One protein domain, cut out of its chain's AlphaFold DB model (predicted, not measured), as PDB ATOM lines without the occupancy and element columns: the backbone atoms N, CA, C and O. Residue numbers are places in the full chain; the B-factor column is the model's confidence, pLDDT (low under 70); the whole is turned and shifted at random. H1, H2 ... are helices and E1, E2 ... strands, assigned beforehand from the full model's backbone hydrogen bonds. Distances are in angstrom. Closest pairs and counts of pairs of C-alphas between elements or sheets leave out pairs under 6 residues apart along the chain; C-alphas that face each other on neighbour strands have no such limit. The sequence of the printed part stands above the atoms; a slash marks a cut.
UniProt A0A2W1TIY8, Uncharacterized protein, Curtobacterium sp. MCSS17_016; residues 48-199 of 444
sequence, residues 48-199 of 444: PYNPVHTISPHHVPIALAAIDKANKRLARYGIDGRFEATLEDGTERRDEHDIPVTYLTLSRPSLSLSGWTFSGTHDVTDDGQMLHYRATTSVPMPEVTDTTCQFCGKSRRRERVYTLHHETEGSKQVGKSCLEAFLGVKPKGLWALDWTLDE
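Overview. This is residues 48 to 199 of the 444 residues of an uncharacterized protein of Curtobacterium sp. MCSS17_016 (UniProt A0A2W1TIY8). The model has two lobes, set well apart along its longest axis: a narrow three-stranded sheet, E1, E3 and E2, drawn out into the long hairpin E2 and E3, and a curled four-stranded sheet, E5, E4, E6 and E7, with the short helix H2 packed on one face and residues 140 to 146 of a long link over the other. The helix H1 grazes the first sheet near its own start and runs on past it, while residues 107 to 115 join the lobes and the tail, residues 184 to 199, leads back from H2 toward the first lobe. The 152 printed residues hold two named helices and seven named strands, along the chain E1, H1, E2, E3, E4, E5, E6, E7, H2; both sheets are antiparallel and the class is mixed, helices and strands. The whole is only just compact, close to loose, with a radius of gyration of the C-alphas of 17.5 A and spans of 56 by 39 by 25 A.

Arrangement. E1, residues 52 to 55, is an edge strand and the antiparallel neighbour of E3, residues 97 to 106; N 53 and O 104 are 2.8 A apart, within hydrogen-bond range. On the other side of E3 is E2, residues 85 to 94, which forms a hairpin with it; N 90 and O 101 are within hydrogen-bond range at 2.8 A. This sheet, in the order E1, E3, E2, is only just strongly twisted, with C-alphas up to 4.3 A off its best plane, and E2 bends by 54 degrees at residue 89. H1, residues 60 to 76, only grazes it with residues 60 to 67; its closest C-alphas to E3 are those of Val 60 and Thr 102, 7.4 A apart. E1, H1 and E2 form a split strand-helix-strand unit, two strands running the same way with E3 between them in the sheet, and its crossover is right-handed. In the second sheet E4, residues 116 to 124, bends by 51 degrees at residue 119 and forms a hairpin with the edge strand E5, residues 130 to 134; N 131 and O 123 are 2.8 A apart. On the other side of E4 is E6, residues 160 to 166, with N 122 and O 161 at 2.8 A. E6 forms a hairpin with the edge strand E7, residues 170 to 175, with N 172 and O 164 at 2.8 A. H2, residues 176 to 183, is on this sheet at a height over the sheet of 8.2 A; it lies over E6 and runs along the strands, at 14 degrees to E6 on the local plane. The closest C-alphas of H2 and E6 are those of Lys 176 and Val 161, 6.4 A apart. H1 and H2 are apart. In H1 every O i to N i+4 pair is within hydrogen-bond range; in H2 1 of 4 is, beside 2 of 5 O i to N i+3 pairs.

Along the chain. E1 begins at C-alpha 52, (115.338, 104.596, 114.512), and is 9.6 A long. H1 measures 24.2 A, E2 25.9 A and E3 27.8 A. E4 is 23.5 A long from C-alpha 116 at (106.314, 113.003, 139.313), E5 12.6 A, E6 20.5 A and E7 16.8 A. H2, 11.0 A long, ends at C-alpha 183, (111.857, 108.074, 139.599).

Size, cuts and confidence. The two C-alphas farthest apart, those of Glu 96 and Thr 168, are 59.5 A apart. The printed part has no cut; the link from E5 to E6, 25 residues, is long. The mean pLDDT of the printed part is 72.6, and 56 residues are under 70, among them residues 48 to 55, 106 to 114 and 180 to 199.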
ATOM      1  N   PRO A  48     107.390 114.316 117.406       37.41
ATOM      2  CA  PRO A  48     108.249 113.856 118.478       37.41
ATOM      3  C   PRO A  48     109.365 113.010 117.867       37.41
ATOM      4  O   PRO A  48     109.115 111.917 117.367       37.41
ATOM      5  N   TYR A  49     110.605 113.512 117.925       43.94
ATOM      6  CA  TYR A  49     111.789 112.839 117.391       43.94
ATOM      7  C   TYR A  49     111.804 111.372 117.847       43.94
ATOM      8  O   TYR A  49     111.993 111.099 119.034       43.94
ATOM      9  N   ASN A  50     111.566 110.434 116.927       46.81
ATOM     10  CA  ASN A  50     111.425 109.007 117.212       46.81
ATOM     11  C   ASN A  50     112.668 108.281 116.665       46.81
ATOM     12  O   ASN A  50     112.829 108.184 115.448       46.81
ATOM     13  N   PRO A  51     113.620 107.864 117.519       55.94
ATOM     14  CA  PRO A  51     114.909 107.373 117.069       55.94
ATOM     15  C   PRO A  51     114.744 105.980 116.468       55.94
ATOM     16  O   PRO A  51     114.289 105.044 117.129       55.94
ATOM     17  N   VAL A  52     115.138 105.867 115.204       60.03
ATOM     18  CA  VAL A  52     115.338 104.596 114.512       60.03
ATOM     19  C   VAL A  52     116.816 104.247 114.638       60.03
ATOM     20  O   VAL A  52     117.680 105.084 114.373       60.03
ATOM     21  N   HIS A  53     117.106 103.031 115.086       62.78
ATOM     22  CA  HIS A  53     118.455 102.513 115.260       62.78
ATOM     23  C   HIS A  53     118.707 101.387 114.262       62.78
ATOM     24  O   HIS A  53     118.029 100.363 114.307       62.78
ATOM     25  N   THR A  54     119.698 101.549 113.395       64.00
ATOM     26  CA  THR A  54     120.157 100.479 112.502       64.00
ATOM     27  C   THR A  54     121.135  99.594 113.267       64.00
ATOM     28  O   THR A  54     122.154 100.083 113.745       64.00
ATOM     29  N   ILE A  55     120.822  98.306 113.428       67.25
ATOM     30  CA  ILE A  55     121.677  97.342 114.136       67.25
ATOM     31  C   ILE A  55     121.884  96.069 113.313       67.25
ATOM     32  O   ILE A  55     121.059  95.696 112.481       67.25
ATOM     33  N   SER A  56     122.978  95.352 113.578       72.50
ATOM     34  CA  SER A  56     123.164  94.002 113.033       72.50
ATOM     35  C   SER A  56     122.066  93.051 113.548       72.50
ATOM     36  O   SER A  56     121.770  93.081 114.749       72.50
ATOM     37  N   PRO A  57     121.539  92.121 112.724       75.88
ATOM     38  CA  PRO A  57     120.587  91.101 113.169       75.88
ATOM     39  C   PRO A  57     121.118  90.262 114.339       75.88
ATOM     40  O   PRO A  57     120.361  89.819 115.202       75.88
ATOM     41  N   HIS A  58     122.442  90.089 114.428       71.75
ATOM     42  CA  HIS A  58     123.093  89.397 115.542       71.75
ATOM     43  C   HIS A  58     123.020  90.168 116.870       71.75
ATOM     44  O   HIS A  58     123.100  89.554 117.934       71.75
ATOM     45  N   HIS A  59     122.835  91.490 116.830       71.00
ATOM     46  CA  HIS A  59     122.711  92.351 118.009       71.00
ATOM     47  C   HIS A  59     121.262  92.542 118.472       71.00
ATOM     48  O   HIS A  59     121.045  92.943 119.617       71.00
ATOM     49  N   VAL A  60     120.265  92.180 117.655       74.06
ATOM     50  CA  VAL A  60     118.836  92.259 118.014       74.06
ATOM     51  C   VAL A  60     118.525  91.573 119.354       74.06
ATOM     52  O   VAL A  60     117.896  92.208 120.205       74.06
ATOM     53  N   PRO A  61     118.992  90.336 119.640       74.88
ATOM     54  CA  PRO A  61     118.726  89.699 120.930       74.88
ATOM     55  C   PRO A  61     119.304  90.481 122.115       74.88
ATOM     56  O   PRO A  61     118.709  90.503 123.192       74.88
ATOM     57  N   ILE A  62     120.450  91.138 121.919       68.25
ATOM     58  CA  ILE A  62     121.130  91.915 122.957       68.25
ATOM     59  C   ILE A  62     120.360  93.217 123.227       68.25
ATOM     60  O   ILE A  62     120.091  93.541 124.386       68.25
ATOM     61  N   ALA A  63     119.929  93.914 122.171       65.19
ATOM     62  CA  ALA A  63     119.102  95.114 122.272       65.19
ATOM     63  C   ALA A  63     117.759  94.825 122.969       65.19
ATOM     64  O   ALA A  63     117.394  95.507 123.930       65.19
ATOM     65  N   LEU A  64     117.062  93.753 122.574       76.75
ATOM     66  CA  LEU A  64     115.812  93.331 123.217       76.75
ATOM     67  C   LEU A  64     116.014  92.940 124.688       76.75
ATOM     68  O   LEU A  64     115.189  93.282 125.536       76.75
ATOM     69  N   ALA A  65     117.124  92.276 125.025       68.56
ATOM     70  CA  ALA A  65     117.454  91.960 126.414       68.56
ATOM     71  C   ALA A  65     117.713  93.224 127.254       68.56
ATOM     72  O   ALA A  65     117.343  93.273 128.432       68.56
ATOM     73  N   ALA A  66     118.316  94.262 126.668       60.31
ATOM     74  CA  ALA A  66     118.499  95.551 127.328       60.31
ATOM     75  C   ALA A  66     117.153  96.252 127.587       60.31
ATOM     76  O   ALA A  66     116.919  96.717 128.708       60.31
ATOM     77  N   ILE A  67     116.247  96.250 126.601       68.81
ATOM     78  CA  ILE A  67     114.885  96.797 126.716       68.81
ATOM     79  C   ILE A  67     114.086  96.055 127.797       68.81
ATOM     80  O   ILE A  67     113.514  96.679 128.692       68.81
ATOM     81  N   ASP A  68     114.105  94.721 127.795       71.31
ATOM     82  CA  ASP A  68     113.445  93.905 128.819       71.31
ATOM     83  C   ASP A  68     114.022  94.172 130.219       71.31
ATOM     84  O   ASP A  68     113.283  94.352 131.191       71.31
ATOM     85  N   LYS A  69     115.349  94.290 130.344       61.16
ATOM     86  CA  LYS A  69     116.004  94.649 131.609       61.16
ATOM     87  C   LYS A  69     115.579  96.035 132.093       61.16
ATOM     88  O   LYS A  69     115.428  96.215 133.307       61.16
ATOM     89  N   ALA A  70     115.388  96.996 131.189       61.12
ATOM     90  CA  ALA A  70     114.846  98.314 131.504       61.12
ATOM     91  C   ALA A  70     113.389  98.207 131.983       61.12
ATOM     92  O   ALA A  70     113.090  98.626 133.100       61.12
ATOM     93  N   ASN A  71     112.512  97.529 131.240       67.81
ATOM     94  CA  ASN A  71     111.105  97.332 131.606       67.81
ATOM     95  C   ASN A  71     110.925  96.578 132.935       67.81
ATOM     96  O   ASN A  71     110.129  96.984 133.781       67.81
ATOM     97  N   LYS A  72     111.724  95.536 133.196       65.75
ATOM     98  CA  LYS A  72     111.761  94.827 134.492       65.75
ATOM     99  C   LYS A  72     112.245  95.707 135.638       65.75
ATOM    100  O   LYS A  72     111.944  95.433 136.800       65.75
ATOM    101  N   ARG A  73     113.068  96.722 135.366       59.72
ATOM    102  CA  ARG A  73     113.422  97.730 136.375       59.72
ATOM    103  C   ARG A  73     112.231  98.647 136.618       59.72
ATOM    104  O   ARG A  73     111.827  98.733 137.768       59.72
ATOM    105  N   LEU A  74     111.628  99.221 135.576       64.81
ATOM    106  CA  LEU A  74     110.439 100.079 135.701       64.81
ATOM    107  C   LEU A  74     109.323  99.391 136.506       64.81
ATOM    108  O   LEU A  74     108.841  99.949 137.487       64.81
ATOM    109  N   ALA A  75     109.019  98.130 136.183       70.62
ATOM    110  CA  ALA A  75     108.031  97.329 136.903       70.62
ATOM    111  C   ALA A  75     108.381  97.112 138.386       70.62
ATOM    112  O   ALA A  75     107.508  97.210 139.243       70.62
ATOM    113  N   ARG A  76     109.657  96.857 138.720       64.00
ATOM    114  CA  ARG A  76     110.104  96.713 140.121       64.00
ATOM    115  C   ARG A  76     109.915  97.983 140.943       64.00
ATOM    116  O   ARG A  76     109.757  97.884 142.154       64.00
ATOM    117  N   TYR A  77     109.957  99.140 140.294       60.84
ATOM    118  CA  TYR A  77     109.765 100.435 140.938       60.84
ATOM    119  C   TYR A  77     108.322 100.941 140.849       60.84
ATOM    120  O   TYR A  77     108.060 102.040 141.316       60.84
ATOM    121  N   GLY A  78     107.383 100.154 140.304       63.72
ATOM    122  CA  GLY A  78     105.973 100.542 140.212       63.72
ATOM    123  C   GLY A  78     105.688 101.643 139.186       63.72
ATOM    124  O   GLY A  78     104.679 102.325 139.300       63.72
ATOM    125  N   ILE A  79     106.574 101.831 138.207       66.25
ATOM    126  CA  ILE A  79     106.345 102.726 137.068       66.25
ATOM    127  C   ILE A  79     105.535 101.950 136.035       66.25
ATOM    128  O   ILE A  79     105.897 100.811 135.730       66.25
ATOM    129  N   ASP A  80     104.486 102.542 135.471       70.56
ATOM    130  CA  ASP A  80     103.621 101.864 134.494       70.56
ATOM    131  C   ASP A  80     104.159 101.942 133.059       70.56
ATOM    132  O   ASP A  80     104.043 100.970 132.314       70.56
ATOM    133  N   GLY A  81     104.831 103.038 132.692       71.94
ATOM    134  CA  GLY A  81     105.406 103.231 131.358       71.94
ATOM    135  C   GLY A  81     106.367 102.111 130.937       71.94
ATOM    136  O   GLY A  81     107.186 101.652 131.736       71.94
ATOM    137  N   ARG A  82     106.284 101.646 129.684       76.12
ATOM    138  CA  ARG A  82     107.146 100.589 129.125       76.12
ATOM    139  C   ARG A  82     107.753 101.019 127.800       76.12
ATOM    140  O   ARG A  82     107.096 101.662 126.994       76.12
ATOM    141  N   PHE A  83     109.005 100.640 127.587       71.62
ATOM    142  CA  PHE A  83     109.645 100.745 126.288       71.62
ATOM    143  C   PHE A  83     109.152  99.606 125.396       71.62
ATOM    144  O   PHE A  83     109.307  98.433 125.740       71.62
ATOM    145  N   GLU A  84     108.581  99.960 124.260       79.19
ATOM    146  CA  GLU A  84     108.224  99.075 123.162       79.19
ATOM    147  C   GLU A  84     109.231  99.273 122.031       79.19
ATOM    148  O   GLU A  84     109.653 100.398 121.763       79.19
ATOM    149  N   ALA A  85     109.632  98.182 121.386       79.50
ATOM    150  CA  ALA A  85     110.477  98.236 120.204       79.50
ATOM    151  C   ALA A  85     109.770  97.571 119.032       79.50
ATOM    152  O   ALA A  85     109.265  96.453 119.165       79.50
ATOM    153  N   THR A  86     109.769  98.243 117.888       83.88
ATOM    154  CA  THR A  86     109.417  97.641 116.604       83.88
ATOM    155  C   THR A  86     110.697  97.338 115.840       83.88
ATOM    156  O   THR A  86     111.658  98.106 115.890       83.88
ATOM    157  N   LEU A  87     110.720  96.178 115.186       83.50
ATOM    158  CA  LEU A  87     111.845  95.703 114.393       83.50
ATOM    159  C   LEU A  87     111.393  95.562 112.947       83.50
ATOM    160  O   LEU A  87     110.349  94.961 112.689       83.50
ATOM    161  N   GLU A  88     112.194  96.072 112.028       85.25
ATOM    162  CA  GLU A  88     112.018  95.880 110.596       85.25
ATOM    163  C   GLU A  88     113.323  95.340 110.016       85.25
ATOM    164  O   GLU A  88     114.369  95.980 110.119       85.25
ATOM    165  N   ASP A  89     113.277  94.133 109.455       86.88
ATOM    166  CA  ASP A  89     114.440  93.554 108.791       86.88
ATOM    167  C   ASP A  89     114.654  94.240 107.444       86.88
ATOM    168  O   ASP A  89     113.729  94.418 106.651       86.88
ATOM    169  N   GLY A  90     115.903  94.595 107.189       81.25
ATOM    170  CA  GLY A  90     116.337  95.284 105.994       81.25
ATOM    171  C   GLY A  90     117.593  94.661 105.415       81.25
ATOM    172  O   GLY A  90     118.174  93.694 105.916       81.25
ATOM    173  N   THR A  91     118.027  95.225 104.304       82.75
ATOM    174  CA  THR A  91     119.309  94.897 103.700       82.75
ATOM    175  C   THR A  91     119.929  96.202 103.256       82.75
ATOM    176  O   THR A  91     119.317  96.950 102.499       82.75
ATOM    177  N   GLU A  92     121.129  96.473 103.749       75.44
ATOM    178  CA  GLU A  92     121.915  97.630 103.354       75.44
ATOM    179  C   GLU A  92     123.106  97.158 102.547       75.44
ATOM    180  O   GLU A  92     123.778  96.188 102.895       75.44
ATOM    181  N   ARG A  93     123.355  97.826 101.430       68.31
ATOM    182  CA  ARG A  93     124.484  97.500 100.575       68.31
ATOM    183  C   ARG A  93     125.757  98.105 101.188       68.31
ATOM    184  O   ARG A  93     125.691  99.051 101.956       68.31
ATOM    185  N   ARG A  94     126.921  97.500 100.982       64.00
ATOM    186  CA  ARG A  94     128.225  98.051 101.376       64.00
ATOM    187  C   ARG A  94     129.297  97.420 100.513       64.00
ATOM    188  O   ARG A  94     129.416  96.197 100.505       64.00
ATOM    189  N   ASP A  95     130.079  98.233  99.808       62.12
ATOM    190  CA  ASP A  95     131.212  97.769  98.991       62.12
ATOM    191  C   ASP A  95     130.848  96.530  98.139       62.12
ATOM    192  O   ASP A  95     131.521  95.501  98.173       62.12
ATOM    193  N   GLU A  96     129.711  96.616  97.432       70.62
ATOM    194  CA  GLU A  96     129.106  95.576  96.571       70.62
ATOM    195  C   GLU A  96     128.453  94.364  97.260       70.62
ATOM    196  O   GLU A  96     127.898  93.507  96.568       70.62
ATOM    197  N   HIS A  97     128.440  94.307  98.591       68.12
ATOM    198  CA  HIS A  97     127.823  93.232  99.367       68.12
ATOM    199  C   HIS A  97     126.522  93.692 100.016       68.12
ATOM    200  O   HIS A  97     126.430  94.806 100.519       68.12
ATOM    201  N   ASP A  98     125.531  92.809 100.047       80.12
ATOM    202  CA  ASP A  98     124.273  93.038 100.748       80.12
ATOM    203  C   ASP A  98     124.432  92.574 102.204       80.12
ATOM    204  O   ASP A  98     124.628  91.387 102.483       80.12
ATOM    205  N   ILE A  99     124.401  93.525 103.137       79.25
ATOM    206  CA  ILE A  99     124.497  93.292 104.576       79.25
ATOM    207  C   ILE A  99     123.080  93.262 105.149       79.25
ATOM    208  O   ILE A  99     122.349  94.246 105.035       79.25
ATOM    209  N   PRO A 100     122.662  92.164 105.795       78.38
ATOM    210  CA  PRO A 100     121.388  92.148 106.489       78.38
ATOM    211  C   PRO A 100     121.468  93.077 107.706       78.38
ATOM    212  O   PRO A 100     122.408  92.993 108.499       78.38
ATOM    213  N   VAL A 101     120.472  93.945 107.854       79.25
ATOM    214  CA  VAL A 101     120.331  94.879 108.980       79.25
ATOM    215  C   VAL A 101     118.951  94.722 109.608       79.25
ATOM    216  O   VAL A 101     118.035  94.201 108.977       79.25
ATOM    217  N   THR A 102     118.787  95.193 110.836       73.50
ATOM    218  CA  THR A 102     117.476  95.335 111.469       73.50
ATOM    219  C   THR A 102     117.331  96.772 111.964       73.50
ATOM    220  O   THR A 102     118.162  97.254 112.734       73.50
ATOM    221  N   TYR A 103     116.266  97.450 111.543       74.12
ATOM    222  CA  TYR A 103     115.881  98.767 112.038       74.12
ATOM    223  C   TYR A 103     115.045  98.605 113.307       74.12
ATOM    224  O   TYR A 103     113.970  98.009 113.283       74.12
ATOM    225  N   LEU A 104     115.538  99.127 114.429       73.75
ATOM    226  CA  LEU A 104     114.871  99.119 115.726       73.75
ATOM    227  C   LEU A 104     114.340 100.518 116.036       73.75
ATOM    228  O   LEU A 104     115.119 101.435 116.286       73.75
ATOM    229  N   THR A 105     113.019 100.681 116.081       71.38
ATOM    230  CA  THR A 105     112.384 101.921 116.557       71.38
ATOM    231  C   THR A 105     111.937 101.735 118.000       71.38
ATOM    232  O   THR A 105     111.225 100.778 118.300       71.38
ATOM    233  N   LEU A 106     112.351 102.630 118.901       67.12
ATOM    234  CA  LEU A 106     112.062 102.531 120.336       67.12
ATOM    235  C   LEU A 106     111.043 103.593 120.775       67.12
ATOM    236  O   LEU A 106     111.290 104.788 120.640       67.12
ATOM    237  N   SER A 107     109.927 103.169 121.369       67.25
ATOM    238  CA  SER A 107     108.909 104.076 121.915       67.25
ATOM    239  C   SER A 107     109.439 104.878 123.110       67.25
ATOM    240  O   SER A 107     110.207 104.339 123.912       67.25
ATOM    241  N   ARG A 108     108.910 106.086 123.343       64.56
ATOM    242  CA  ARG A 108     109.095 106.816 124.608       64.56
ATOM    243  C   ARG A 108     107.869 106.733 125.516       64.56
ATOM    244  O   ARG A 108     106.931 107.505 125.326       64.56
ATOM    245  N   PRO A 109     107.860 105.859 126.532       62.44
ATOM    246  CA  PRO A 109     106.812 105.892 127.537       62.44
ATOM    247  C   PRO A 109     106.883 107.168 128.377       62.44
ATOM    248  O   PRO A 109     107.968 107.665 128.690       62.44
ATOM    249  N   SER A 110     105.726 107.632 128.844       64.81
ATOM    250  CA  SER A 110     105.683 108.551 129.976       64.81
ATOM    251  C   SER A 110     106.198 107.828 131.221       64.81
ATOM    252  O   SER A 110     105.747 106.740 131.589       64.81
ATOM    253  N   LEU A 111     107.206 108.416 131.859       65.31
ATOM    254  CA  LEU A 111     107.787 107.881 133.082       65.31
ATOM    255  C   LEU A 111     107.236 108.687 134.249       65.31
ATOM    256  O   LEU A 111     107.700 109.802 134.493       65.31
ATOM    257  N   SER A 112     106.240 108.123 134.933       65.06
ATOM    258  CA  SER A 112     105.672 108.688 136.151       65.06
ATOM    259  C   SER A 112     105.936 107.787 137.359       65.06
ATOM    260  O   SER A 112     105.786 106.566 137.293       65.06
ATOM    261  N   LEU A 113     106.357 108.383 138.474       66.81
ATOM    262  CA  LEU A 113     106.455 107.707 139.767       66.81
ATOM    263  C   LEU A 113     106.035 108.664 140.879       66.81
ATOM    264  O   LEU A 113     106.529 109.786 140.953       66.81
ATOM    265  N   SER A 114     105.138 108.215 141.758       69.69
ATOM    266  CA  SER A 114     104.675 109.008 142.909       69.69
ATOM    267  C   SER A 114     104.196 110.418 142.520       69.69
ATOM    268  O   SER A 114     104.517 111.387 143.200       69.69
ATOM    269  N   GLY A 115     103.492 110.536 141.386       77.06
ATOM    270  CA  GLY A 115     102.975 111.802 140.847       77.06
ATOM    271  C   GLY A 115     103.990 112.668 140.087       77.06
ATOM    272  O   GLY A 115     103.593 113.643 139.458       77.06
ATOM    273  N   TRP A 116     105.280 112.315 140.090       81.88
ATOM    274  CA  TRP A 116     106.314 113.003 139.313       81.88
ATOM    275  C   TRP A 116     106.457 112.390 137.929       81.88
ATOM    276  O   TRP A 116     106.729 111.199 137.816       81.88
ATOM    277  N   THR A 117     106.357 113.218 136.897       82.25
ATOM    278  CA  THR A 117     106.520 112.863 135.487       82.25
ATOM    279  C   THR A 117     107.792 113.489 134.928       82.25
ATOM    280  O   THR A 117     108.127 114.629 135.243       82.25
ATOM    281  N   PHE A 118     108.519 112.751 134.092       81.94
ATOM    282  CA  PHE A 118     109.698 113.273 133.405       81.94
ATOM    283  C   PHE A 118     109.333 114.312 132.328       81.94
ATOM    284  O   PHE A 118     108.605 113.987 131.392       81.94
ATOM    285  N   SER A 119     109.858 115.538 132.447       84.38
ATOM    286  CA  SER A 119     109.568 116.651 131.525       84.38
ATOM    287  C   SER A 119     110.618 116.809 130.430       84.38
ATOM    288  O   SER A 119     110.268 117.100 129.289       84.38
ATOM    289  N   GLY A 120     111.903 116.635 130.753       81.19
ATOM    290  CA  GLY A 120     112.978 116.842 129.785       81.19
ATOM    291  C   GLY A 120     114.388 116.751 130.360       81.19
ATOM    292  O   GLY A 120     114.600 116.692 131.577       81.19
ATOM    293  N   THR A 121     115.352 116.722 129.446       84.94
ATOM    294  CA  THR A 121     116.795 116.734 129.716       84.94
ATOM    295  C   THR A 121     117.371 118.072 129.284       84.94
ATOM    296  O   THR A 121     116.982 118.605 128.248       84.94
ATOM    297  N   HIS A 122     118.340 118.583 130.039       86.94
ATOM    298  CA  HIS A 122     119.089 119.772 129.666       86.94
ATOM    299  C   HIS A 122     120.586 119.466 129.675       86.94
ATOM    300  O   HIS A 122     121.123 119.044 130.706       86.94
ATOM    301  N   ASP A 123     121.243 119.678 128.537       87.50
ATOM    302  CA  ASP A 123     122.691 119.515 128.381       87.50
ATOM    303  C   ASP A 123     123.374 120.878 128.457       87.50
ATOM    304  O   ASP A 123     122.776 121.909 128.164       87.50
ATOM    305  N   VAL A 124     124.638 120.879 128.869       87.19
ATOM    306  CA  VAL A 124     125.431 122.101 129.012       87.19
ATOM    307  C   VAL A 124     126.538 122.110 127.964       87.19
ATOM    308  O   VAL A 124     127.322 121.156 127.885       87.19
ATOM    309  N   THR A 125     126.632 123.189 127.187       88.06
ATOM    310  CA  THR A 125     127.780 123.443 126.307       88.06
ATOM    311  C   THR A 125     129.035 123.790 127.098       88.06
ATOM    312  O   THR A 125     128.988 124.130 128.281       88.06
ATOM    313  N   ASP A 126     130.192 123.753 126.439       83.81
ATOM    314  CA  ASP A 126     131.468 124.052 127.093       83.81
ATOM    315  C   ASP A 126     131.556 125.496 127.621       83.81
ATOM    316  O   ASP A 126     132.199 125.735 128.646       83.81
ATOM    317  N   ASP A 127     130.858 126.441 126.981       86.50
ATOM    318  CA  ASP A 127     130.705 127.839 127.413       86.50
ATOM    319  C   ASP A 127     129.511 128.068 128.364       86.50
ATOM    320  O   ASP A 127     129.188 129.207 128.712       86.50
ATOM    321  N   GLY A 128     128.872 126.994 128.837       88.00
ATOM    322  CA  GLY A 128     127.858 127.046 129.889       88.00
ATOM    323  C   GLY A 128     126.466 127.485 129.435       88.00
ATOM    324  O   GLY A 128     125.659 127.859 130.285       88.00
ATOM    325  N   GLN A 129     126.187 127.477 128.132       92.00
ATOM    326  CA  GLN A 129     124.829 127.620 127.611       92.00
ATOM    327  C   GLN A 129     124.076 126.296 127.736       92.00
ATOM    328  O   GLN A 129     124.683 125.228 127.840       92.00
ATOM    329  N   MET A 130     122.750 126.378 127.755       90.62
ATOM    330  CA  MET A 130     121.890 125.222 127.953       90.62
ATOM    331  C   MET A 130     121.243 124.791 126.649       90.62
ATOM    332  O   MET A 130     120.724 125.617 125.906       90.62
ATOM    333  N   LEU A 131     121.255 123.485 126.411       87.06
ATOM    334  CA  LEU A 131     120.427 122.824 125.417       87.06
ATOM    335  C   LEU A 131     119.249 122.179 126.141       87.06
ATOM    336  O   LEU A 131     119.399 121.678 127.256       87.06
ATOM    337  N   HIS A 132     118.073 122.191 125.534       87.06
ATOM    338  CA  HIS A 132     116.811 121.749 126.104       87.06
ATOM    339  C   HIS A 132     116.174 120.682 125.222       87.06
ATOM    340  O   HIS A 132     115.900 120.892 124.043       87.06
ATOM    341  N   TYR A 133     115.932 119.513 125.807       82.56
ATOM    342  CA  TYR A 133     115.335 118.368 125.135       82.56
ATOM    343  C   TYR A 133     114.075 117.962 125.877       82.56
ATOM    344  O   TYR A 133     114.115 117.225 126.870       82.56
ATOM    345  N   ARG A 134     112.941 118.457 125.390       79.88
ATOM    346  CA  ARG A 134     111.634 118.148 125.954       79.88
ATOM    347  C   ARG A 134     111.269 116.685 125.708       79.88
ATOM    348  O   ARG A 134     111.491 116.138 124.632       79.88
ATOM    349  N   ALA A 135     110.691 116.044 126.720       73.00
ATOM    350  CA  ALA A 135     110.195 114.676 126.614       73.00
ATOM    351  C   ALA A 135     108.849 114.611 125.877       73.00
ATOM    352  O   ALA A 135     108.604 113.678 125.118       73.00
ATOM    353  N   THR A 136     107.975 115.592 126.121       70.25
ATOM    354  CA  THR A 136     106.650 115.730 125.506       70.25
ATOM    355  C   THR A 136     106.147 117.169 125.637       70.25
ATOM    356  O   THR A 136     106.413 117.831 126.639       70.25
ATOM    357  N   THR A 137     105.378 117.643 124.659       74.56
ATOM    358  CA  THR A 137     104.689 118.946 124.693       74.56
ATOM    359  C   THR A 137     103.595 119.013 125.764       74.56
ATOM    360  O   THR A 137     103.255 120.094 126.234       74.56
ATOM    361  N   SER A 138     103.085 117.862 126.212       78.31
ATOM    362  CA  SER A 138     101.998 117.771 127.201       78.31
ATOM    363  C   SER A 138     102.421 118.031 128.651       78.31
ATOM    364  O   SER A 138     101.564 118.195 129.518       78.31
ATOM    365  N   VAL A 139     103.728 118.063 128.933       80.44
ATOM    366  CA  VAL A 139     104.258 118.240 130.287       80.44
ATOM    367  C   VAL A 139     105.008 119.571 130.371       80.44
ATOM    368  O   VAL A 139     105.924 119.810 129.576       80.44
ATOM    369  N   PRO A 140     104.680 120.437 131.349       85.19
ATOM    370  CA  PRO A 140     105.410 121.676 131.562       85.19
ATOM    371  C   PRO A 140     106.905 121.437 131.807       85.19
ATOM    372  O   PRO A 140     107.310 120.645 132.668       85.19
ATOM    373  N   MET A 141     107.726 122.186 131.076       84.56
ATOM    374  CA  MET A 141     109.174 122.249 131.239       84.56
ATOM    375  C   MET A 141     109.550 123.724 131.432       84.56
ATOM    376  O   MET A 141     109.517 124.467 130.453       84.56
ATOM    377  N   PRO A 142     109.798 124.183 132.675       85.19
ATOM    378  CA  PRO A 142     110.282 125.537 132.928       85.19
ATOM    379  C   PRO A 142     111.630 125.801 132.256       85.19
ATOM    380  O   PRO A 142     112.383 124.871 131.963       85.19
ATOM    381  N   GLU A 143     111.938 127.085 132.088       85.12
ATOM    382  CA  GLU A 143     113.247 127.543 131.639       85.12
ATOM    383  C   GLU A 143     114.340 127.110 132.628       85.12
ATOM    384  O   GLU A 143     114.202 127.244 133.849       85.12
ATOM    385  N   VAL A 144     115.434 126.579 132.085       88.50
ATOM    386  CA  VAL A 144     116.582 126.083 132.845       88.50
ATOM    387  C   VAL A 144     117.818 126.854 132.416       88.50
ATOM    388  O   VAL A 144     118.289 126.718 131.295       88.50
ATOM    389  N   THR A 145     118.380 127.649 133.322       88.88
ATOM    390  CA  THR A 145     119.511 128.545 133.011       88.88
ATOM    391  C   THR A 145     120.806 128.159 133.721       88.88
ATOM    392  O   THR A 145     121.879 128.667 133.390       88.88
ATOM    393  N   ASP A 146     120.739 127.241 134.689       90.50
ATOM    394  CA  ASP A 146     121.883 126.804 135.480       90.50
ATOM    395  C   ASP A 146     121.856 125.299 135.786       90.50
ATOM    396  O   ASP A 146     120.933 124.571 135.435       90.50
ATOM    397  N   THR A 147     122.897 124.807 136.455       90.50
ATOM    398  CA  THR A 147     123.020 123.385 136.813       90.50
ATOM    399  C   THR A 147     122.653 123.087 138.270       90.50
ATOM    400  O   THR A 147     122.969 122.005 138.786       90.50
ATOM    401  N   THR A 148     122.029 124.027 138.982       90.56
ATOM    402  CA  THR A 148     121.708 123.930 140.408       90.56
ATOM    403  C   THR A 148     120.595 122.909 140.634       90.56
ATOM    404  O   THR A 148     119.516 122.977 140.062       90.56
ATOM    405  N   CYS A 149     120.833 121.909 141.483       84.00
ATOM    406  CA  CYS A 149     119.796 120.924 141.789       84.00
ATOM    407  C   CYS A 149     118.833 121.495 142.836       84.00
ATOM    408  O   CYS A 149     119.256 121.711 143.969       84.00
ATOM    409  N   GLN A 150     117.551 121.648 142.507       88.75
ATOM    410  CA  GLN A 150     116.525 122.158 143.427       88.75
ATOM    411  C   GLN A 150     116.127 121.136 144.503       88.75
ATOM    412  O   GLN A 150     115.568 121.502 145.530       88.75
ATOM    413  N   PHE A 151     116.466 119.854 144.320       80.19
ATOM    414  CA  PHE A 151     116.238 118.835 145.349       80.19
ATOM    415  C   PHE A 151     117.297 118.850 146.457       80.19
ATOM    416  O   PHE A 151     116.968 118.818 147.636       80.19
ATOM    417  N   CYS A 152     118.585 118.868 146.096       74.88
ATOM    418  CA  CYS A 152     119.672 118.812 147.083       74.88
ATOM    419  C   CYS A 152     120.352 120.161 147.345       74.88
ATOM    420  O   CYS A 152     121.299 120.211 148.130       74.88
ATOM    421  N   GLY A 153     119.947 121.218 146.640       79.62
ATOM    422  CA  GLY A 153     120.506 122.572 146.720       79.62
ATOM    423  C   GLY A 153     121.927 122.732 146.169       79.62
ATOM    424  O   GLY A 153     122.472 123.830 146.171       79.62
ATOM    425  N   LYS A 154     122.589 121.656 145.716       80.56
ATOM    426  CA  LYS A 154     124.006 121.716 145.317       80.56
ATOM    427  C   LYS A 154     124.158 122.224 143.888       80.56
ATOM    428  O   LYS A 154     123.764 121.512 142.955       80.56
ATOM    429  N   SER A 155     124.853 123.344 143.712       85.38
ATOM    430  CA  SER A 155     125.432 123.749 142.426       85.38
ATOM    431  C   SER A 155     126.770 123.029 142.207       85.38
ATOM    432  O   SER A 155     127.614 122.952 143.100       85.38
ATOM    433  N   ARG A 156     126.914 122.367 141.061       80.50
ATOM    434  CA  ARG A 156     128.096 121.588 140.658       80.50
ATOM    435  C   ARG A 156     128.240 121.762 139.158       80.50
ATOM    436  O   ARG A 156     127.220 121.853 138.492       80.50
ATOM    437  N   ARG A 157     129.460 121.685 138.624       81.50
ATOM    438  CA  ARG A 157     129.696 121.644 137.173       81.50
ATOM    439  C   ARG A 157     129.180 120.324 136.586       81.50
ATOM    440  O   ARG A 157     129.934 119.368 136.437       81.50
ATOM    441  N   ARG A 158     127.867 120.238 136.374       81.06
ATOM    442  CA  ARG A 158     127.194 119.097 135.753       81.06
ATOM    443  C   ARG A 158     127.192 119.309 134.251       81.06
ATOM    444  O   ARG A 158     126.962 120.418 133.799       81.06
ATOM    445  N   GLU A 159     127.388 118.234 133.505       80.31
ATOM    446  CA  GLU A 159     127.185 118.255 132.055       80.31
ATOM    447  C   GLU A 159     125.707 118.196 131.675       80.31
ATOM    448  O   GLU A 159     125.361 118.551 130.555       80.31
ATOM    449  N   ARG A 160     124.861 117.711 132.598       83.50
ATOM    450  CA  ARG A 160     123.423 117.522 132.397       83.50
ATOM    451  C   ARG A 160     122.615 117.743 133.669       83.50
ATOM    452  O   ARG A 160     123.041 117.348 134.768       83.50
ATOM    453  N   VAL A 161     121.417 118.285 133.504       87.94
ATOM    454  CA  VAL A 161     120.344 118.326 134.506       87.94
ATOM    455  C   VAL A 161     119.030 117.870 133.879       87.94
ATOM    456  O   VAL A 161     118.919 117.729 132.668       87.94
ATOM    457  N   TYR A 162     118.047 117.569 134.716       87.56
ATOM    458  CA  TYR A 162     116.770 117.005 134.296       87.56
ATOM    459  C   TYR A 162     115.638 117.773 134.945       87.56
ATOM    460  O   TYR A 162     115.779 118.203 136.091       87.56
ATOM    461  N   THR A 163     114.510 117.860 134.258       89.06
ATOM    462  CA  THR A 163     113.307 118.485 134.795       89.06
ATOM    463  C   THR A 163     112.202 117.457 134.943       89.06
ATOM    464  O   THR A 163     111.970 116.623 134.067       89.06
ATOM    465  N   LEU A 164     111.545 117.506 136.096       87.81
ATOM    466  CA  LEU A 164     110.392 116.691 136.443       87.81
ATOM    467  C   LEU A 164     109.214 117.609 136.748       87.81
ATOM    468  O   LEU A 164     109.423 118.697 137.280       87.81
ATOM    469  N   HIS A 165     107.998 117.149 136.496       89.31
ATOM    470  CA  HIS A 165     106.771 117.869 136.802       89.31
ATOM    471  C   HIS A 165     105.824 117.014 137.638       89.31
ATOM    472  O   HIS A 165     105.619 115.841 137.341       89.31
ATOM    473  N   HIS A 166     105.225 117.613 138.658       89.44
ATOM    474  CA  HIS A 166     104.163 117.016 139.455       89.44
ATOM    475  C   HIS A 166     102.960 117.957 139.467       89.44
ATOM    476  O   HIS A 166     103.122 119.150 139.712       89.44
ATOM    477  N   GLU A 167     101.751 117.421 139.292       84.56
ATOM    478  CA  GLU A 167     100.527 118.224 139.120       84.56
ATOM    479  C   GLU A 167     100.300 119.235 140.258       84.56
ATOM    480  O   GLU A 167      99.982 120.394 140.012       84.56
ATOM    481  N   THR A 168     100.500 118.819 141.514       85.00
ATOM    482  CA  THR A 168     100.324 119.694 142.689       85.00
ATOM    483  C   THR A 168     101.595 120.380 143.199       85.00
ATOM    484  O   THR A 168     101.489 121.407 143.860       85.00
ATOM    485  N   GLU A 169     102.790 119.819 142.969       84.81
ATOM    486  CA  GLU A 169     104.057 120.369 143.490       84.81
ATOM    487  C   GLU A 169     104.815 121.231 142.465       84.81
ATOM    488  O   GLU A 169     105.831 121.837 142.808       84.81
ATOM    489  N   GLY A 170     104.336 121.294 141.221       89.94
ATOM    490  CA  GLY A 170     104.985 122.012 140.132       89.94
ATOM    491  C   GLY A 170     106.214 121.286 139.583       89.94
ATOM    492  O   GLY A 170     106.389 120.078 139.757       89.94
ATOM    493  N   SER A 171     107.068 122.028 138.876       92.50
ATOM    494  CA  SER A 171     108.269 121.480 138.240       92.50
ATOM    495  C   SER A 171     109.517 121.624 139.114       92.50
ATOM    496  O   SER A 171     109.678 122.620 139.818       92.50
ATOM    497  N   LYS A 172     110.422 120.640 139.050       90.62
ATOM    498  CA  LYS A 172     111.716 120.653 139.749       90.62
ATOM    499  C   LYS A 172     112.865 120.268 138.823       90.62
ATOM    500  O   LYS A 172     112.833 119.215 138.185       90.62
ATOM    501  N   GLN A 173     113.921 121.078 138.846       91.88
ATOM    502  CA  GLN A 173     115.214 120.785 138.235       91.88
ATOM    503  C   GLN A 173     116.071 119.934 139.176       91.88
ATOM    504  O   GLN A 173     116.364 120.309 140.318       91.88
ATOM    505  N   VAL A 174     116.536 118.786 138.696       87.81
ATOM    506  CA  VAL A 174     117.294 117.819 139.486       87.81
ATOM    507  C   VAL A 174     118.537 117.328 138.753       87.81
ATOM    508  O   VAL A 174     118.581 117.160 137.540       87.81
ATOM    509  N   GLY A 175     119.596 117.067 139.518       80.12
ATOM    510  CA  GLY A 175     120.795 116.431 138.981       80.12
ATOM    511  C   GLY A 175     120.618 114.922 138.791       80.12
ATOM    512  O   GLY A 175     119.822 114.291 139.486       80.12
ATOM    513  N   LYS A 176     121.472 114.330 137.946       77.00
ATOM    514  CA  LYS A 176     121.530 112.884 137.644       77.00
ATOM    515  C   LYS A 176     121.376 111.975 138.877       77.00
ATOM    516  O   LYS A 176     120.583 111.046 138.869       77.00
ATOM    517  N   SER A 177     122.098 112.251 139.963       70.62
ATOM    518  CA  SER A 177     122.041 111.439 141.192       70.62
ATOM    519  C   SER A 177     120.784 111.652 142.041       70.62
ATOM    520  O   SER A 177     120.479 110.824 142.885       70.62
ATOM    521  N   CYS A 178     120.102 112.787 141.884       74.38
ATOM    522  CA  CYS A 178     118.894 113.117 142.638       74.38
ATOM    523  C   CYS A 178     117.633 112.632 141.924       74.38
ATOM    524  O   CYS A 178     116.633 112.399 142.587       74.38
ATOM    525  N   LEU A 179     117.708 112.415 140.608       76.38
ATOM    526  CA  LEU A 179     116.640 111.839 139.793       76.38
ATOM    527  C   LEU A 179     116.116 110.503 140.358       76.38
ATOM    528  O   LEU A 179     114.915 110.259 140.339       76.38
ATOM    529  N   GLU A 180     117.000 109.682 140.939       67.50
ATOM    530  CA  GLU A 180     116.644 108.407 141.591       67.50
ATOM    531  C   GLU A 180     115.651 108.591 142.750       67.50
ATOM    532  O   GLU A 180     114.809 107.729 142.967       67.50
ATOM    533  N   ALA A 181     115.694 109.719 143.466       62.88
ATOM    534  CA  ALA A 181     114.759 109.981 144.562       62.88
ATOM    535  C   ALA A 181     113.319 110.217 144.077       62.88
ATOM    536  O   ALA A 181     112.387 110.043 144.855       62.88
ATOM    537  N   PHE A 182     113.143 110.595 142.808       67.00
ATOM    538  CA  PHE A 182     111.837 110.879 142.212       67.00
ATOM    539  C   PHE A 182     111.334 109.725 141.354       67.00
ATOM    540  O   PHE A 182     110.173 109.355 141.456       67.00
ATOM    541  N   LEU A 183     112.211 109.141 140.534       67.19
ATOM    542  CA  LEU A 183     111.857 108.074 139.599       67.19
ATOM    543  C   LEU A 183     112.218 106.677 140.119       67.19
ATOM    544  O   LEU A 183     111.995 105.696 139.426       67.19
ATOM    545  N   GLY A 184     112.832 106.538 141.298       56.84
ATOM    546  CA  GLY A 184     113.210 105.240 141.882       56.84
ATOM    547  C   GLY A 184     114.314 104.483 141.127       56.84
ATOM    548  O   GLY A 184     114.875 103.523 141.646       56.84
ATOM    549  N   VAL A 185     114.673 104.917 139.916       55.91
ATOM    550  CA  VAL A 185     115.667 104.286 139.045       55.91
ATOM    551  C   VAL A 185     116.955 105.105 138.966       55.91
ATOM    552  O   VAL A 185     116.943 106.329 138.829       55.91
ATOM    553  N   LYS A 186     118.105 104.420 138.981       50.19
ATOM    554  CA  LYS A 186     119.384 105.051 138.630       50.19
ATOM    555  C   LYS A 186     119.409 105.404 137.139       50.19
ATOM    556  O   LYS A 186     118.989 104.586 136.326       50.19
ATOM    557  N   PRO A 187     120.058 106.512 136.751       45.75
ATOM    558  CA  PRO A 187     120.303 106.881 135.353       45.75
ATOM    559  C   PRO A 187     121.015 105.800 134.524       45.75
ATOM    560  O   PRO A 187     120.747 105.676 133.339       45.75
ATOM    561  N   LYS A 188     121.812 104.917 135.156       40.44
ATOM    562  CA  LYS A 188     122.311 103.653 134.557       40.44
ATOM    563  C   LYS A 188     121.191 102.642 134.204       40.44
ATOM    564  O   LYS A 188     121.454 101.459 133.976       40.44
ATOM    565  N   GLY A 189     119.930 103.051 134.217       41.00
ATOM    566  CA  GLY A 189     118.746 102.305 133.799       41.00
ATOM    567  C   GLY A 189     117.757 103.146 132.985       41.00
ATOM    568  O   GLY A 189     116.710 102.618 132.640       41.00
ATOM    569  N   LEU A 190     118.110 104.394 132.660       42.53
ATOM    570  CA  LEU A 190     117.372 105.325 131.799       42.53
ATOM    571  C   LEU A 190     118.131 105.554 130.480       42.53
ATOM    572  O   LEU A 190     118.093 106.640 129.925       42.53
ATOM    573  N   TRP A 191     118.821 104.529 129.973       42.22
ATOM    574  CA  TRP A 191     119.538 104.572 128.688       42.22
ATOM    575  C   TRP A 191     118.601 104.919 127.531       42.22
ATOM    576  O   TRP A 191     119.022 105.477 126.541       42.22
ATOM    577  N   ALA A 192     117.302 104.674 127.681       38.62
ATOM    578  CA  ALA A 192     116.304 105.092 126.706       38.62
ATOM    579  C   ALA A 192     115.951 106.598 126.757       38.62
ATOM    580  O   ALA A 192     115.198 107.079 125.916       38.62
ATOM    581  N   LEU A 193     116.487 107.345 127.730       35.84
ATOM    582  CA  LEU A 193     116.565 108.810 127.714       35.84
ATOM    583  C   LEU A 193     117.981 109.318 127.393       35.84
ATOM    584  O   LEU A 193     118.173 110.529 127.325       35.84
ATOM    585  N   ASP A 194     118.971 108.428 127.258       42.88
ATOM    586  CA  ASP A 194     120.326 108.766 126.819       42.88
ATOM    587  C   ASP A 194     120.408 108.422 125.330       42.88
ATOM    588  O   ASP A 194     120.446 107.269 124.921       42.88
ATOM    589  N   TRP A 195     120.307 109.440 124.487       42.59
ATOM    590  CA  TRP A 195     119.991 109.295 123.062       42.59
ATOM    591  C   TRP A 195     121.152 108.806 122.190       42.59
ATOM    592  O   TRP A 195     121.102 108.848 120.958       42.59
ATOM    593  N   THR A 196     122.204 108.315 122.827       36.19
ATOM    594  CA  THR A 196     123.329 107.654 122.192       36.19
ATOM    595  C   THR A 196     123.312 106.201 122.642       36.19
ATOM    596  O   THR A 196     123.913 105.850 123.651       36.19
ATOM    597  N   LEU A 197     122.608 105.346 121.890       33.81
ATOM    598  CA  LEU A 197     123.024 103.948 121.797       33.81
ATOM    599  C   LEU A 197     124.380 103.976 121.094       33.81
ATOM    600  O   LEU A 197     124.432 104.005 119.867       33.81
ATOM    601  N   ASP A 198     125.454 104.105 121.865       37.25
ATOM    602  CA  ASP A 198     126.797 103.944 121.332       37.25
ATOM    603  C   ASP A 198     127.046 102.438 121.229       37.25
ATOM    604  O   ASP A 198     126.971 101.718 122.228       37.25
ATOM    605  N   GLU A 199     127.317 101.941 120.020       34.41
ATOM    606  CA  GLU A 199     127.646 100.527 119.790       34.41
ATOM    607  C   GLU A 199     128.835 100.069 120.659       34.41
ATOM    608  O   GLU A 199     128.926  98.897 121.018       34.41
TER     609      GLU A 199